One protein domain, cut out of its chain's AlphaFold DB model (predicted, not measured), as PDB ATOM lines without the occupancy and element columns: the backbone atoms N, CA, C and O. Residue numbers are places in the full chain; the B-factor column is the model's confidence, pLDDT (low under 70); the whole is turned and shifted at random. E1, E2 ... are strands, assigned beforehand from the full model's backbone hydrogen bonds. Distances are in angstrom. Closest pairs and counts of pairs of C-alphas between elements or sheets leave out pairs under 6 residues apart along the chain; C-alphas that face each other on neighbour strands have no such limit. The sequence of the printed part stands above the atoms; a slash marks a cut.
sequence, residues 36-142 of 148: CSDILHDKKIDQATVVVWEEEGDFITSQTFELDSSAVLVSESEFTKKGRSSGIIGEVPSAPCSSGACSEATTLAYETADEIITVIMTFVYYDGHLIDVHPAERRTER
ATOM      1  N   CYS A  36     213.500 197.069 222.194       71.62
ATOM      2  CA  CYS A  36     212.406 197.292 221.255       71.62
ATOM      3  C   CYS A  36     212.925 197.430 219.827       71.62
ATOM      4  O   CYS A  36     214.066 197.832 219.592       71.62
ATOM      5  N   SER A  37     212.047 197.117 218.878       71.94
ATOM      6  CA  SER A  37     212.239 197.382 217.461       71.94
ATOM      7  C   SER A  37     210.967 197.980 216.864       71.94
ATOM      8  O   SER A  37     209.863 197.648 217.295       71.94
ATOM      9  N   ASP A  38     211.130 198.890 215.906       69.56
ATOM     10  CA  ASP A  38     210.028 199.508 215.161       69.56
ATOM     11  C   ASP A  38     210.525 199.972 213.783       69.56
ATOM     12  O   ASP A  38     211.734 200.092 213.552       69.56
ATOM     13  N   ILE A  39     209.594 200.225 212.863       67.19
ATOM     14  CA  ILE A  39     209.869 200.821 211.553       67.19
ATOM     15  C   ILE A  39     209.394 202.268 211.569       67.19
ATOM     16  O   ILE A  39     208.211 202.555 211.711       67.19
ATOM     17  N   LEU A  40     210.323 203.189 211.342       71.94
ATOM     18  CA  LEU A  40     210.045 204.610 211.186       71.94
ATOM     19  C   LEU A  40     209.936 204.954 209.701       71.94
ATOM     20  O   LEU A  40     210.854 204.669 208.939       71.94
ATOM     21  N   HIS A  41     208.860 205.617 209.286       68.31
ATOM     22  CA  HIS A  41     208.685 206.072 207.904       68.31
ATOM     23  C   HIS A  41     208.870 207.594 207.798       68.31
ATOM     24  O   HIS A  41     208.067 208.362 208.330       68.31
ATOM     25  N   ASP A  42     209.896 208.047 207.070       66.62
ATOM     26  CA  ASP A  42     210.037 209.447 206.661       66.62
ATOM     27  C   ASP A  42     209.381 209.678 205.292       66.62
ATOM     28  O   ASP A  42     210.010 209.541 204.242       66.62
ATOM     29  N   LYS A  43     208.107 210.086 205.321       62.47
ATOM     30  CA  LYS A  43     207.293 210.417 204.136       62.47
ATOM     31  C   LYS A  43     207.829 211.605 203.319       62.47
ATOM     32  O   LYS A  43     207.306 211.886 202.248       62.47
ATOM     33  N   LYS A  44     208.782 212.400 203.832       64.00
ATOM     34  CA  LYS A  44     209.309 213.569 203.092       64.00
ATOM     35  C   LYS A  44     210.378 213.186 202.083       64.00
ATOM     36  O   LYS A  44     210.610 213.944 201.143       64.00
ATOM     37  N   ILE A  45     211.064 212.082 202.344       64.06
ATOM     38  CA  ILE A  45     212.187 211.589 201.547       64.06
ATOM     39  C   ILE A  45     211.992 210.125 201.149       64.06
ATOM     40  O   ILE A  45     212.949 209.512 200.692       64.06
ATOM     41  N   ASP A  46     210.781 209.593 201.346       67.50
ATOM     42  CA  ASP A  46     210.382 208.218 201.053       67.50
ATOM     43  C   ASP A  46     211.393 207.207 201.612       67.50
ATOM     44  O   ASP A  46     212.059 206.486 200.879       67.50
ATOM     45  N   GLN A  47     211.572 207.181 202.937       71.81
ATOM     46  CA  GLN A  47     212.496 206.246 203.593       71.81
ATOM     47  C   GLN A  47     211.835 205.466 204.723       71.81
ATOM     48  O   GLN A  47     211.165 206.044 205.575       71.81
ATOM     49  N   ALA A  48     212.100 204.162 204.789       71.06
ATOM     50  CA  ALA A  48     211.778 203.328 205.942       71.06
ATOM     51  C   ALA A  48     213.053 203.035 206.733       71.06
ATOM     52  O   ALA A  48     214.015 202.497 206.198       71.06
ATOM     53  N   THR A  49     213.070 203.367 208.017       72.25
ATOM     54  CA  THR A  49     214.186 203.110 208.923       72.25
ATOM     55  C   THR A  49     213.753 202.130 209.993       72.25
ATOM     56  O   THR A  49     212.965 202.465 210.871       72.25
ATOM     57  N   VAL A  50     214.306 200.928 209.960       73.12
ATOM     58  CA  VAL A  50     214.216 199.996 211.082       73.12
ATOM     59  C   VAL A  50     215.118 200.524 212.178       73.12
ATOM     60  O   VAL A  50     216.299 200.760 211.922       73.12
ATOM     61  N   VAL A  51     214.591 200.703 213.381       75.12
ATOM     62  CA  VAL A  51     215.371 201.113 214.551       75.12
ATOM     63  C   VAL A  51     215.257 200.071 215.647       75.12
ATOM     64  O   VAL A  51     214.202 199.477 215.853       75.12
ATOM     65  N   VAL A  52     216.359 199.869 216.363       71.25
ATOM     66  CA  VAL A  52     216.432 199.013 217.544       71.25
ATOM     67  C   VAL A  52     217.021 199.823 218.689       71.25
ATOM     68  O   VAL A  52     218.053 200.477 218.512       71.25
ATOM     69  N   TRP A  53     216.389 199.763 219.858       77.06
ATOM     70  CA  TRP A  53     216.825 200.497 221.043       77.06
ATOM     71  C   TRP A  53     216.537 199.758 222.350       77.06
ATOM     72  O   TRP A  53     215.701 198.854 222.391       77.06
ATOM     73  N   GLU A  54     217.246 200.139 223.408       73.38
ATOM     74  CA  GLU A  54     217.103 199.599 224.763       73.38
ATOM     75  C   GLU A  54     216.026 200.333 225.580       73.38
ATOM     76  O   GLU A  54     215.512 201.378 225.179       73.38
ATOM     77  N   GLU A  55     215.690 199.787 226.750       70.62
ATOM     78  CA  GLU A  55     214.693 200.312 227.698       70.62
ATOM     79  C   GLU A  55     214.837 201.817 227.982       70.62
ATOM     80  O   GLU A  55     213.842 202.546 228.010       70.62
ATOM     81  N   GLU A  56     216.077 202.300 228.098       65.06
ATOM     82  CA  GLU A  56     216.401 203.696 228.418       65.06
ATOM     83  C   GLU A  56     216.311 204.648 227.208       65.06
ATOM     84  O   GLU A  56     216.531 205.853 227.338       65.06
ATOM     85  N   GLY A  57     215.945 204.139 226.025       59.97
ATOM     86  CA  GLY A  57     215.933 204.914 224.781       59.97
ATOM     87  C   GLY A  57     217.290 204.954 224.073       59.97
ATOM     88  O   GLY A  57     217.414 205.630 223.046       59.97
ATOM     89  N   ASP A  58     218.278 204.220 224.593       63.69
ATOM     90  CA  ASP A  58     219.611 204.101 224.015       63.69
ATOM     91  C   ASP A  58     219.574 203.300 222.713       63.69
ATOM     92  O   ASP A  58     219.057 202.186 222.625       63.69
ATOM     93  N   PHE A  59     220.111 203.905 221.660       63.97
ATOM     94  CA  PHE A  59     220.055 203.376 220.308       63.97
ATOM     95  C   PHE A  59     221.086 202.260 220.092       63.97
ATOM     96  O   PHE A  59     222.282 202.476 220.290       63.97
ATOM     97  N   ILE A  60     220.635 201.099 219.608       64.12
ATOM     98  CA  ILE A  60     221.505 199.960 219.278       64.12
ATOM     99  C   ILE A  60     221.923 200.024 217.806       64.12
ATOM    100  O   ILE A  60     223.110 199.986 217.486       64.12
ATOM    101  N   THR A  61     220.954 200.099 216.887       66.56
ATOM    102  CA  THR A  61     221.220 200.124 215.442       66.56
ATOM    103  C   THR A  61     220.028 200.650 214.647       66.56
ATOM    104  O   THR A  61     218.886 200.626 215.115       66.56
ATOM    105  N   SER A  62     220.292 201.083 213.412       70.31
ATOM    106  CA  SER A  62     219.257 201.298 212.410       70.31
ATOM    107  C   SER A  62     219.692 200.828 211.038       70.31
ATOM    108  O   SER A  62     220.865 200.929 210.670       70.31
ATOM    109  N   GLN A  63     218.717 200.406 210.244       70.38
ATOM    110  CA  GLN A  63     218.887 200.227 208.812       70.38
ATOM    111  C   GLN A  63     217.818 201.015 208.073       70.38
ATOM    112  O   GLN A  63     216.636 200.908 208.389       70.38
ATOM    113  N   THR A  64     218.262 201.791 207.092       72.81
ATOM    114  CA  THR A  64     217.403 202.665 206.301       72.81
ATOM    115  C   THR A  64     217.271 202.098 204.899       72.81
ATOM    116  O   THR A  64     218.267 201.697 204.298       72.81
ATOM    117  N   PHE A  65     216.050 202.089 204.390       70.94
ATOM    118  CA  PHE A  65     215.683 201.664 203.052       70.94
ATOM    119  C   PHE A  65     215.071 202.852 202.319       70.94
ATOM    120  O   PHE A  65     214.170 203.505 202.853       70.94
ATOM    121  N   GLU A  66     215.551 203.130 201.111       71.56
ATOM    122  CA  GLU A  66     214.872 204.058 200.204       71.56
ATOM    123  C   GLU A  66     213.625 203.369 199.650       71.56
ATOM    124  O   GLU A  66     213.707 202.315 199.022       71.56
ATOM    125  N   LEU A  67     212.466 203.947 199.934       67.88
ATOM    126  CA  LEU A  67     211.194 203.526 199.383       67.88
ATOM    127  C   LEU A  67     211.050 204.160 198.003       67.88
ATOM    128  O   LEU A  67     211.306 205.348 197.810       67.88
ATOM    129  N   ASP A  68     210.640 203.364 197.023       63.09
ATOM    130  CA  ASP A  68     210.270 203.927 195.735       63.09
ATOM    131  C   ASP A  68     208.940 204.695 195.839       63.09
ATOM    132  O   ASP A  68     208.139 204.505 196.756       63.09
ATOM    133  N   SER A  69     208.666 205.543 194.846       58.12
ATOM    134  CA  SER A  69     207.443 206.356 194.776       58.12
ATOM    135  C   SER A  69     206.128 205.557 194.715       58.12
ATOM    136  O   SER A  69     205.056 206.157 194.675       58.12
ATOM    137  N   SER A  70     206.189 204.224 194.618       55.00
ATOM    138  CA  SER A  70     205.027 203.331 194.599       55.00
ATOM    139  C   SER A  70     204.758 202.641 195.940       55.00
ATOM    140  O   SER A  70     203.717 202.002 196.077       55.00
ATOM    141  N   ALA A  71     205.637 202.808 196.934       56.06
ATOM    142  CA  ALA A  71     205.474 202.236 198.260       56.06
ATOM    143  C   ALA A  71     204.314 202.894 199.029       56.06
ATOM    144  O   ALA A  71     204.347 204.079 199.363       56.06
ATOM    145  N   VAL A  72     203.292 202.106 199.365       57.75
ATOM    146  CA  VAL A  72     202.191 202.522 200.250       57.75
ATOM    147  C   VAL A  72     202.270 201.688 201.522       57.75
ATOM    148  O   VAL A  72     201.815 200.555 201.539       57.75
ATOM    149  N   LEU A  73     202.876 202.219 202.587       56.94
ATOM    150  CA  LEU A  73     203.010 201.496 203.858       56.94
ATOM    151  C   LEU A  73     201.722 201.607 204.689       56.94
ATOM    152  O   LEU A  73     201.273 202.712 204.986       56.94
ATOM    153  N   VAL A  74     201.143 200.465 205.077       49.59
ATOM    154  CA  VAL A  74     199.861 200.386 205.815       49.59
ATOM    155  C   VAL A  74     200.059 200.431 207.344       49.59
ATOM    156  O   VAL A  74     199.119 200.694 208.093       49.59
ATOM    157  N   SER A  75     201.287 200.238 207.829       48.00
ATOM    158  CA  SER A  75     201.637 200.270 209.255       48.00
ATOM    159  C   SER A  75     202.062 201.679 209.702       48.00
ATOM    160  O   SER A  75     203.250 201.994 209.755       48.00
ATOM    161  N   GLU A  76     201.091 202.542 210.016       46.34
ATOM    162  CA  GLU A  76     201.325 203.890 210.555       46.34
ATOM    163  C   GLU A  76     201.423 203.890 212.090       46.34
ATOM    164  O   GLU A  76     200.427 204.042 212.798       46.34
ATOM    165  N   SER A  77     202.642 203.823 212.624       45.59
ATOM    166  CA  SER A  77     202.980 204.638 213.792       45.59
ATOM    167  C   SER A  77     203.503 205.973 213.249       45.59
ATOM    168  O   SER A  77     204.621 206.071 212.751       45.59
ATOM    169  N   GLU A  78     202.672 207.024 213.250       40.59
ATOM    170  CA  GLU A  78     203.116 208.374 212.866       40.59
ATOM    171  C   GLU A  78     204.075 208.927 213.930       40.59
ATOM    172  O   GLU A  78     203.714 209.748 214.771       40.59
ATOM    173  N   PHE A  79     205.323 208.465 213.919       43.69
ATOM    174  CA  PHE A  79     206.366 209.043 214.741       43.69
ATOM    175  C   PHE A  79     207.161 210.054 213.918       43.69
ATOM    176  O   PHE A  79     207.873 209.729 212.968       43.69
ATOM    177  N   THR A  80     207.036 211.326 214.289       38.75
ATOM    178  CA  THR A  80     207.810 212.410 213.685       38.75
ATOM    179  C   THR A  80     209.228 212.361 214.260       38.75
ATOM    180  O   THR A  80     209.479 212.998 215.279       38.75
ATOM    181  N   LYS A  81     210.176 211.626 213.652       44.84
ATOM    182  CA  LYS A  81     211.595 211.715 214.058       44.84
ATOM    183  C   LYS A  81     212.501 212.263 212.970       44.84
ATOM    184  O   LYS A  81     212.789 211.605 211.981       44.84
ATOM    185  N   LYS A  82     213.059 213.444 213.243       46.22
ATOM    186  CA  LYS A  82     214.337 213.894 212.684       46.22
ATOM    187  C   LYS A  82     215.471 213.235 213.475       46.22
ATOM    188  O   LYS A  82     216.091 213.869 214.317       46.22
ATOM    189  N   GLY A  83     215.724 211.955 213.229       39.72
ATOM    190  CA  GLY A  83     216.890 211.251 213.762       39.72
ATOM    191  C   GLY A  83     217.894 211.021 212.644       39.72
ATOM    192  O   GLY A  83     217.532 210.512 211.588       39.72
ATOM    193  N   ARG A  84     219.154 211.417 212.838       41.75
ATOM    194  CA  ARG A  84     220.220 211.202 211.855       41.75
ATOM    195  C   ARG A  84     220.457 209.695 211.709       41.75
ATOM    196  O   ARG A  84     221.136 209.106 212.539       41.75
ATOM    197  N   SER A  85     219.895 209.097 210.658       45.91
ATOM    198  CA  SER A  85     220.203 207.741 210.198       45.91
ATOM    199  C   SER A  85     221.719 207.610 210.028       45.91
ATOM    200  O   SER A  85     222.286 208.121 209.063       45.91
ATOM    201  N   SER A  86     222.392 206.956 210.974       42.12
ATOM    202  CA  SER A  86     223.778 206.497 210.810       42.12
ATOM    203  C   SER A  86     223.843 205.058 210.289       42.12
ATOM    204  O   SER A  86     224.900 204.434 210.347       42.12
ATOM    205  N   GLY A  87     222.713 204.523 209.816       51.50
ATOM    206  CA  GLY A  87     222.596 203.175 209.277       51.50
ATOM    207  C   GLY A  87     223.166 203.042 207.867       51.50
ATOM    208  O   GLY A  87     223.223 204.006 207.102       51.50
ATOM    209  N   ILE A  88     223.573 201.823 207.517       58.91
ATOM    210  CA  ILE A  88     223.876 201.444 206.134       58.91
ATOM    211  C   ILE A  88     222.571 201.563 205.343       58.91
ATOM    212  O   ILE A  88     221.586 200.916 205.702       58.91
ATOM    213  N   ILE A  89     222.559 202.388 204.295       56.69
ATOM    214  CA  ILE A  89     221.420 202.471 203.377       56.69
ATOM    215  C   ILE A  89     221.393 201.167 202.578       56.69
ATOM    216  O   ILE A  89     222.342 200.864 201.853       56.69
ATOM    217  N   GLY A  90     220.350 200.366 202.782       63.69
ATOM    218  CA  GLY A  90     220.087 199.155 202.015       63.69
ATOM    219  C   GLY A  90     219.102 199.438 200.885       63.69
ATOM    220  O   GLY A  90     218.199 200.258 201.037       63.69
ATOM    221  N   GLU A  91     219.254 198.747 199.760       69.06
ATOM    222  CA  GLU A  91     218.223 198.741 198.721       69.06
ATOM    223  C   GLU A  91     217.047 197.864 199.170       69.06
ATOM    224  O   GLU A  91     217.239 196.803 199.778       69.06
ATOM    225  N   VAL A  92     215.822 198.305 198.878       75.75
ATOM    226  CA  VAL A  92     214.632 197.457 199.017       75.75
ATOM    227  C   VAL A  92     214.774 196.276 198.050       75.75
ATOM    228  O   VAL A  92     215.111 196.494 196.883       75.75
ATOM    229  N   PRO A  93     214.528 195.027 198.489       83.38
ATOM    230  CA  PRO A  93     214.590 193.879 197.595       83.38
ATOM    231  C   PRO A  93     213.654 194.044 196.391       83.38
ATOM    232  O   PRO A  93     212.560 194.598 196.501       83.38
ATOM    233  N   SER A  94     214.056 193.538 195.230       83.44
ATOM    234  CA  SER A  94     213.180 193.529 194.055       83.44
ATOM    235  C   SER A  94     211.982 192.604 194.272       83.44
ATOM    236  O   SER A  94     212.130 191.523 194.842       83.44
ATOM    237  N   ALA A  95     210.814 192.984 193.746       89.56
ATOM    238  CA  ALA A  95     209.626 192.137 193.789       89.56
ATOM    239  C   ALA A  95     209.909 190.769 193.123       89.56
ATOM    240  O   ALA A  95     210.294 190.728 191.949       89.56
ATOM    241  N   PRO A  96     209.684 189.637 193.815       91.00
ATOM    242  CA  PRO A  96     209.903 188.310 193.238       91.00
ATOM    243  C   PRO A  96     208.822 187.914 192.216       91.00
ATOM    244  O   PRO A  96     208.929 186.876 191.562       91.00
ATOM    245  N   CYS A  97     207.776 188.730 192.061       85.31
ATOM    246  CA  CYS A  97     206.684 188.523 191.121       85.31
ATOM    247  C   CYS A  97     206.387 189.786 190.304       85.31
ATOM    248  O   CYS A  97     206.548 190.908 190.778       85.31
ATOM    249  N   SER A  98     205.896 189.589 189.079       89.69
ATOM    250  CA  SER A  98     205.372 190.654 188.208       89.69
ATOM    251  C   SER A  98     203.842 190.743 188.199       89.69
ATOM    252  O   SER A  98     203.288 191.657 187.600       89.69
ATOM    253  N   SER A  99     203.149 189.780 188.817       92.38
ATOM    254  CA  SER A  99     201.686 189.751 188.947       92.38
ATOM    255  C   SER A  99     201.273 188.924 190.163       92.38
ATOM    256  O   SER A  99     201.951 187.946 190.495       92.38
ATOM    257  N   GLY A 100     200.154 189.288 190.789       90.88
ATOM    258  CA  GLY A 100     199.654 188.666 192.012       90.88
ATOM    259  C   GLY A 100     200.391 189.129 193.271       90.88
ATOM    260  O   GLY A 100     201.230 190.027 193.225       90.88
ATOM    261  N   ALA A 101     200.046 188.519 194.407       92.94
ATOM    262  CA  ALA A 101     200.681 188.802 195.691       92.94
ATOM    263  C   ALA A 101     201.945 187.950 195.884       92.94
ATOM    264  O   ALA A 101     201.913 186.735 195.672       92.94
ATOM    265  N   CYS A 102     203.034 188.569 196.334       91.81
ATOM    266  CA  CYS A 102     204.264 187.878 196.710       91.81
ATOM    267  C   CYS A 102     204.985 188.599 197.853       91.81
ATOM    268  O   CYS A 102     204.618 189.709 198.229       91.81
ATOM    269  N   SER A 103     206.006 187.961 198.422       91.19
ATOM    270  CA  SER A 103     206.797 188.550 199.500       91.19
ATOM    271  C   SER A 103     208.264 188.163 199.405       91.19
ATOM    272  O   SER A 103     208.570 187.046 198.991       91.19
ATOM    273  N   GLU A 104     209.137 189.053 199.859       90.00
ATOM    274  CA  GLU A 104     210.577 188.834 200.021       90.00
ATOM    275  C   GLU A 104     210.977 189.201 201.454       90.00
ATOM    276  O   GLU A 104     210.312 190.031 202.079       90.00
ATOM    277  N   ALA A 105     212.025 188.580 202.004       88.06
ATOM    278  CA  ALA A 105     212.425 188.839 203.383       88.06
ATOM    279  C   ALA A 105     213.926 189.083 203.539       88.06
ATOM    280  O   ALA A 105     214.756 188.265 203.147       88.06
ATOM    281  N   THR A 106     214.271 190.173 204.223       83.62
ATOM    282  CA  THR A 106     215.648 190.475 204.629       83.62
ATOM    283  C   THR A 106     215.799 190.218 206.118       83.62
ATOM    284  O   THR A 106     214.910 190.524 206.908       83.62
ATOM    285  N   THR A 107     216.931 189.648 206.519       82.06
ATOM    286  CA  THR A 107     217.209 189.343 207.924       82.06
ATOM    287  C   THR A 107     218.450 190.081 208.396       82.06
ATOM    288  O   THR A 107     219.491 190.030 207.745       82.06
ATOM    289  N   LEU A 108     218.349 190.717 209.560       77.00
ATOM    290  CA  LEU A 108     219.461 191.334 210.271       77.00
ATOM    291  C   LEU A 108     219.606 190.663 211.627       77.00
ATOM    292  O   LEU A 108     218.640 190.581 212.379       77.00
ATOM    293  N   ALA A 109     220.810 190.210 211.953       75.81
ATOM    294  CA  ALA A 109     221.128 189.682 213.271       75.81
ATOM    295  C   ALA A 109     222.148 190.586 213.961       75.81
ATOM    296  O   ALA A 109     223.104 191.040 213.330       75.81
ATOM    297  N   TYR A 110     221.952 190.825 215.252       69.50
ATOM    298  CA  TYR A 110     222.909 191.521 216.102       69.50
ATOM    299  C   TYR A 110     223.019 190.821 217.454       69.50
ATOM    300  O   TYR A 110     222.067 190.216 217.952       69.50
ATOM    301  N   GLU A 111     224.216 190.882 218.022       66.81
ATOM    302  CA  GLU A 111     224.532 190.291 219.317       66.81
ATOM    303  C   GLU A 111     224.526 191.379 220.391       66.81
ATOM    304  O   GLU A 111     225.116 192.446 220.209       66.81
ATOM    305  N   THR A 112     223.889 191.092 221.521       67.88
ATOM    306  CA  THR A 112     224.028 191.847 222.768       67.88
ATOM    307  C   THR A 112     224.898 191.053 223.748       67.88
ATOM    308  O   THR A 112     225.507 190.039 223.388       67.88
ATOM    309  N   ALA A 113     224.999 191.514 224.999       68.00
ATOM    310  CA  ALA A 113     225.701 190.763 226.038       68.00
ATOM    311  C   ALA A 113     225.093 189.360 226.246       68.00
ATOM    312  O   ALA A 113     225.840 188.383 226.332       68.00
ATOM    313  N   ASP A 114     223.760 189.268 226.243       67.88
ATOM    314  CA  ASP A 114     223.019 188.083 226.691       67.88
ATOM    315  C   ASP A 114     222.224 187.390 225.566       67.88
ATOM    316  O   ASP A 114     221.927 186.196 225.651       67.88
ATOM    317  N   GLU A 115     221.881 188.109 224.494       69.88
ATOM    318  CA  GLU A 115     220.958 187.637 223.458       69.88
ATOM    319  C   GLU A 115     221.496 187.895 222.045       69.88
ATOM    320  O   GLU A 115     222.216 188.853 221.777       69.88
ATOM    321  N   ILE A 116     221.086 187.046 221.110       71.81
ATOM    322  CA  ILE A 116     221.135 187.309 219.677       71.81
ATOM    323  C   ILE A 116     219.726 187.699 219.257       71.81
ATOM    324  O   ILE A 116     218.786 186.903 219.379       71.81
ATOM    325  N   ILE A 117     219.581 188.910 218.736       72.00
ATOM    326  CA  ILE A 117     218.308 189.383 218.211       72.00
ATOM    327  C   ILE A 117     218.375 189.385 216.697       72.00
ATOM    328  O   ILE A 117     219.312 189.886 216.081       72.00
ATOM    329  N   THR A 118     217.362 188.775 216.102       76.81
ATOM    330  CA  THR A 118     217.179 188.688 214.663       76.81
ATOM    331  C   THR A 118     215.931 189.465 214.284       76.81
ATOM    332  O   THR A 118     214.834 189.107 214.709       76.81
ATOM    333  N   VAL A 119     216.094 190.514 213.487       73.06
ATOM    334  CA  VAL A 119     214.998 191.275 212.888       73.06
ATOM    335  C   VAL A 119     214.784 190.761 211.472       73.06
ATOM    336  O   VAL A 119     215.708 190.737 210.658       73.06
ATOM    337  N   ILE A 120     213.565 190.322 211.198       82.38
ATOM    338  CA  ILE A 120     213.113 189.807 209.912       82.38
ATOM    339  C   ILE A 120     212.189 190.861 209.318       82.38
ATOM    340  O   ILE A 120     211.095 191.099 209.821       82.38
ATOM    341  N   MET A 121     212.642 191.488 208.246       79.56
ATOM    342  CA  MET A 121     211.879 192.458 207.478       79.56
ATOM    343  C   MET A 121     211.182 191.731 206.344       79.56
ATOM    344  O   MET A 121     211.856 191.201 205.466       79.56
ATOM    345  N   THR A 122     209.853 191.693 206.365       85.12
ATOM    346  CA  THR A 122     209.049 191.104 205.290       85.12
ATOM    347  C   THR A 122     208.490 192.213 204.416       85.12
ATOM    348  O   THR A 122     207.763 193.073 204.904       85.12
ATOM    349  N   PHE A 123     208.812 192.172 203.129       85.50
ATOM    350  CA  PHE A 123     208.332 193.089 202.106       85.50
ATOM    351  C   PHE A 123     207.230 192.385 201.319       85.50
ATOM    352  O   PHE A 123     207.468 191.313 200.759       85.50
ATOM    353  N   VAL A 124     206.023 192.944 201.298       84.56
ATOM    354  CA  VAL A 124     204.865 192.371 200.601       84.56
ATOM    355  C   VAL A 124     204.578 193.193 199.357       84.56
ATOM    356  O   VAL A 124     204.436 194.414 199.422       84.56
ATOM    357  N   TYR A 125     204.451 192.507 198.228       87.62
ATOM    358  CA  TYR A 125     204.217 193.109 196.927       87.62
ATOM    359  C   TYR A 125     202.898 192.630 196.329       87.62
ATOM    360  O   TYR A 125     202.484 191.485 196.536       87.62
ATOM    361  N   TYR A 126     202.272 193.492 195.535       87.31
ATOM    362  CA  TYR A 126     201.131 193.164 194.693       87.31
ATOM    363  C   TYR A 126     201.345 193.745 193.296       87.31
ATOM    364  O   TYR A 126     201.603 194.938 193.152       87.31
ATOM    365  N   ASP A 127     201.280 192.895 192.269       91.69
ATOM    366  CA  ASP A 127     201.527 193.275 190.869       91.69
ATOM    367  C   ASP A 127     202.867 194.014 190.658       91.69
ATOM    368  O   ASP A 127     202.973 194.952 189.872       91.69
ATOM    369  N   GLY A 128     203.909 193.584 191.379       83.44
ATOM    370  CA  GLY A 128     205.255 194.164 191.304       83.44
ATOM    371  C   GLY A 128     205.465 195.434 192.135       83.44
ATOM    372  O   GLY A 128     206.580 195.945 192.163       83.44
ATOM    373  N   HIS A 129     204.438 195.918 192.838       80.94
ATOM    374  CA  HIS A 129     204.509 197.111 193.685       80.94
ATOM    375  C   HIS A 129     204.585 196.748 195.161       80.94
ATOM    376  O   HIS A 129     203.842 195.875 195.608       80.94
ATOM    377  N   LEU A 130     205.451 197.420 195.921       79.06
ATOM    378  CA  LEU A 130     205.539 197.249 197.371       79.06
ATOM    379  C   LEU A 130     204.297 197.854 198.042       79.06
ATOM    380  O   LEU A 130     204.045 199.051 197.931       79.06
ATOM    381  N   ILE A 131     203.531 197.028 198.751       78.88
ATOM    382  CA  ILE A 131     202.270 197.429 199.393       78.88
ATOM    383  C   ILE A 131     202.283 197.293 200.915       78.88
ATOM    384  O   ILE A 131     201.361 197.765 201.569       78.88
ATOM    385  N   ASP A 132     203.272 196.606 201.485       75.56
ATOM    386  CA  ASP A 132     203.428 196.516 202.933       75.56
ATOM    387  C   ASP A 132     204.861 196.134 203.313       75.56
ATOM    388  O   ASP A 132     205.560 195.445 202.565       75.56
ATOM    389  N   VAL A 133     205.285 196.569 204.497       71.88
ATOM    390  CA  VAL A 133     206.554 196.168 205.108       71.88
ATOM    391  C   VAL A 133     206.302 195.900 206.582       71.88
ATOM    392  O   VAL A 133     205.901 196.798 207.320       71.88
ATOM    393  N   HIS A 134     206.577 194.674 207.023       72.00
ATOM    394  CA  HIS A 134     206.355 194.265 208.404       72.00
ATOM    395  C   HIS A 134     207.638 193.729 209.050       72.00
ATOM    396  O   HIS A 134     208.282 192.839 208.477       72.00
ATOM    397  N   PRO A 135     208.007 194.215 210.247       71.31
ATOM    398  CA  PRO A 135     209.110 193.671 211.012       71.31
ATOM    399  C   PRO A 135     208.601 192.541 211.915       71.31
ATOM    400  O   PRO A 135     207.573 192.654 212.578       71.31
ATOM    401  N   ALA A 136     209.363 191.463 212.019       76.81
ATOM    402  CA  ALA A 136     209.211 190.480 213.081       76.81
ATOM    403  C   ALA A 136     210.552 190.298 213.788       76.81
ATOM    404  O   ALA A 136     211.598 190.248 213.144       76.81
ATOM    405  N   GLU A 137     210.538 190.166 215.110       76.06
ATOM    406  CA  GLU A 137     211.748 189.894 215.883       76.06
ATOM    407  C   GLU A 137     211.762 188.461 216.415       76.06
ATOM    408  O   GLU A 137     210.752 187.922 216.876       76.06
ATOM    409  N   ARG A 138     212.942 187.845 216.392       77.88
ATOM    410  CA  ARG A 138     213.232 186.589 217.080       77.88
ATOM    411  C   ARG A 138     214.412 186.794 218.014       77.88
ATOM    412  O   ARG A 138     215.448 187.312 217.608       77.88
ATOM    413  N   ARG A 139     214.267 186.320 219.249       77.75
ATOM    414  CA  ARG A 139     215.314 186.352 220.273       77.75
ATOM    415  C   ARG A 139     215.842 184.948 220.505       77.75
ATOM    416  O   ARG A 139     215.065 183.994 220.566       77.75
ATOM    417  N   THR A 140     217.156 184.829 220.595       76.81
ATOM    418  CA  THR A 140     217.841 183.577 220.908       76.81
ATOM    419  C   THR A 140     218.870 183.872 221.986       76.81
ATOM    420  O   THR A 140     219.656 184.797 221.823       76.81
ATOM    421  N   GLU A 141     218.877 183.114 223.080       75.38
ATOM    422  CA  GLU A 141     219.923 183.248 224.100       75.38
ATOM    423  C   GLU A 141     221.299 183.013 223.473       75.38
ATOM    424  O   GLU A 141     221.468 182.125 222.625       75.38
ATOM    425  N   ARG A 142     222.291 183.812 223.874       71.25
ATOM    426  CA  ARG A 142     223.654 183.615 223.396       71.25
ATOM    427  C   ARG A 142     224.155 182.249 223.882       71.25
ATOM    428  O   ARG A 142     224.023 181.950 225.071       71.25
TER     429      ARG A 142
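What this domain is: This is residues 36 to 142 of the 148 residues of an uncharacterized protein of Alteromonadaceae bacterium (UniProt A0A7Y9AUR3). Two strongly twisted sheets stand partly face to face as a sandwich: a long three-stranded ribbon, E5 E6 E7, and a shorter sheet, E1 E2 E3 E4. The link of residues 67 to 88 swings round edge strand E1 and over the shorter sheet's face turned away from the ribbon, and returns at E4. The 107 printed residues hold seven named strands, E1 to E7 in chain order, and no named helix: all strand. The orders are E5 E6 E7, antiparallel, and E1 E2 E3 E4, mixed. The whole is compact, with radius of gyration of the C-alphas 14.3 A and spans of 44 by 30 by 22 A.

How they stand to each other: Look first at E5, residues 101 to 111, E6, 115 to 126, and E7, 129 to 141, a meander, each strand the antiparallel neighbour of the one before. N 106 and O 121 are 2.9 A apart, and N 120 and O 136 are 2.8 A apart. E7 bends by 53 degrees at residue 132. E1, residues 36 to 42, E2, 47 to 54, and E3, 59 to 66, form another meander; N 40 and O 49 are 2.8 A apart, as are N 50 and O 63. E4, residues 89 to 91, is parallel to E3, with N 90 and O 64 at 2.9 A. Between the sheets, the closest C-alphas of E1 and E7 are those of Ile 39 and Pro 135, 7.2 A apart.

Where its parts are: Find C-alpha 36 at (212.406, 197.292, 221.255), where E1 begins its 19.1 A. E2 measures 22.7 A, E3 20.8 A, E4 6.8 A, E5 33.6 A, E6 35.4 A and E7 36.8 A, ending at C-alpha 141, (219.923, 183.248, 224.100).

The domain as a whole: The farthest C-alphas, of Glu 56 and Ser 99, are 44.4 A apart. The printed part has no cut. E3 to E4 is a long link. Mean pLDDT of the printed part is 70.2; residues 67 to 91 are among those under 70.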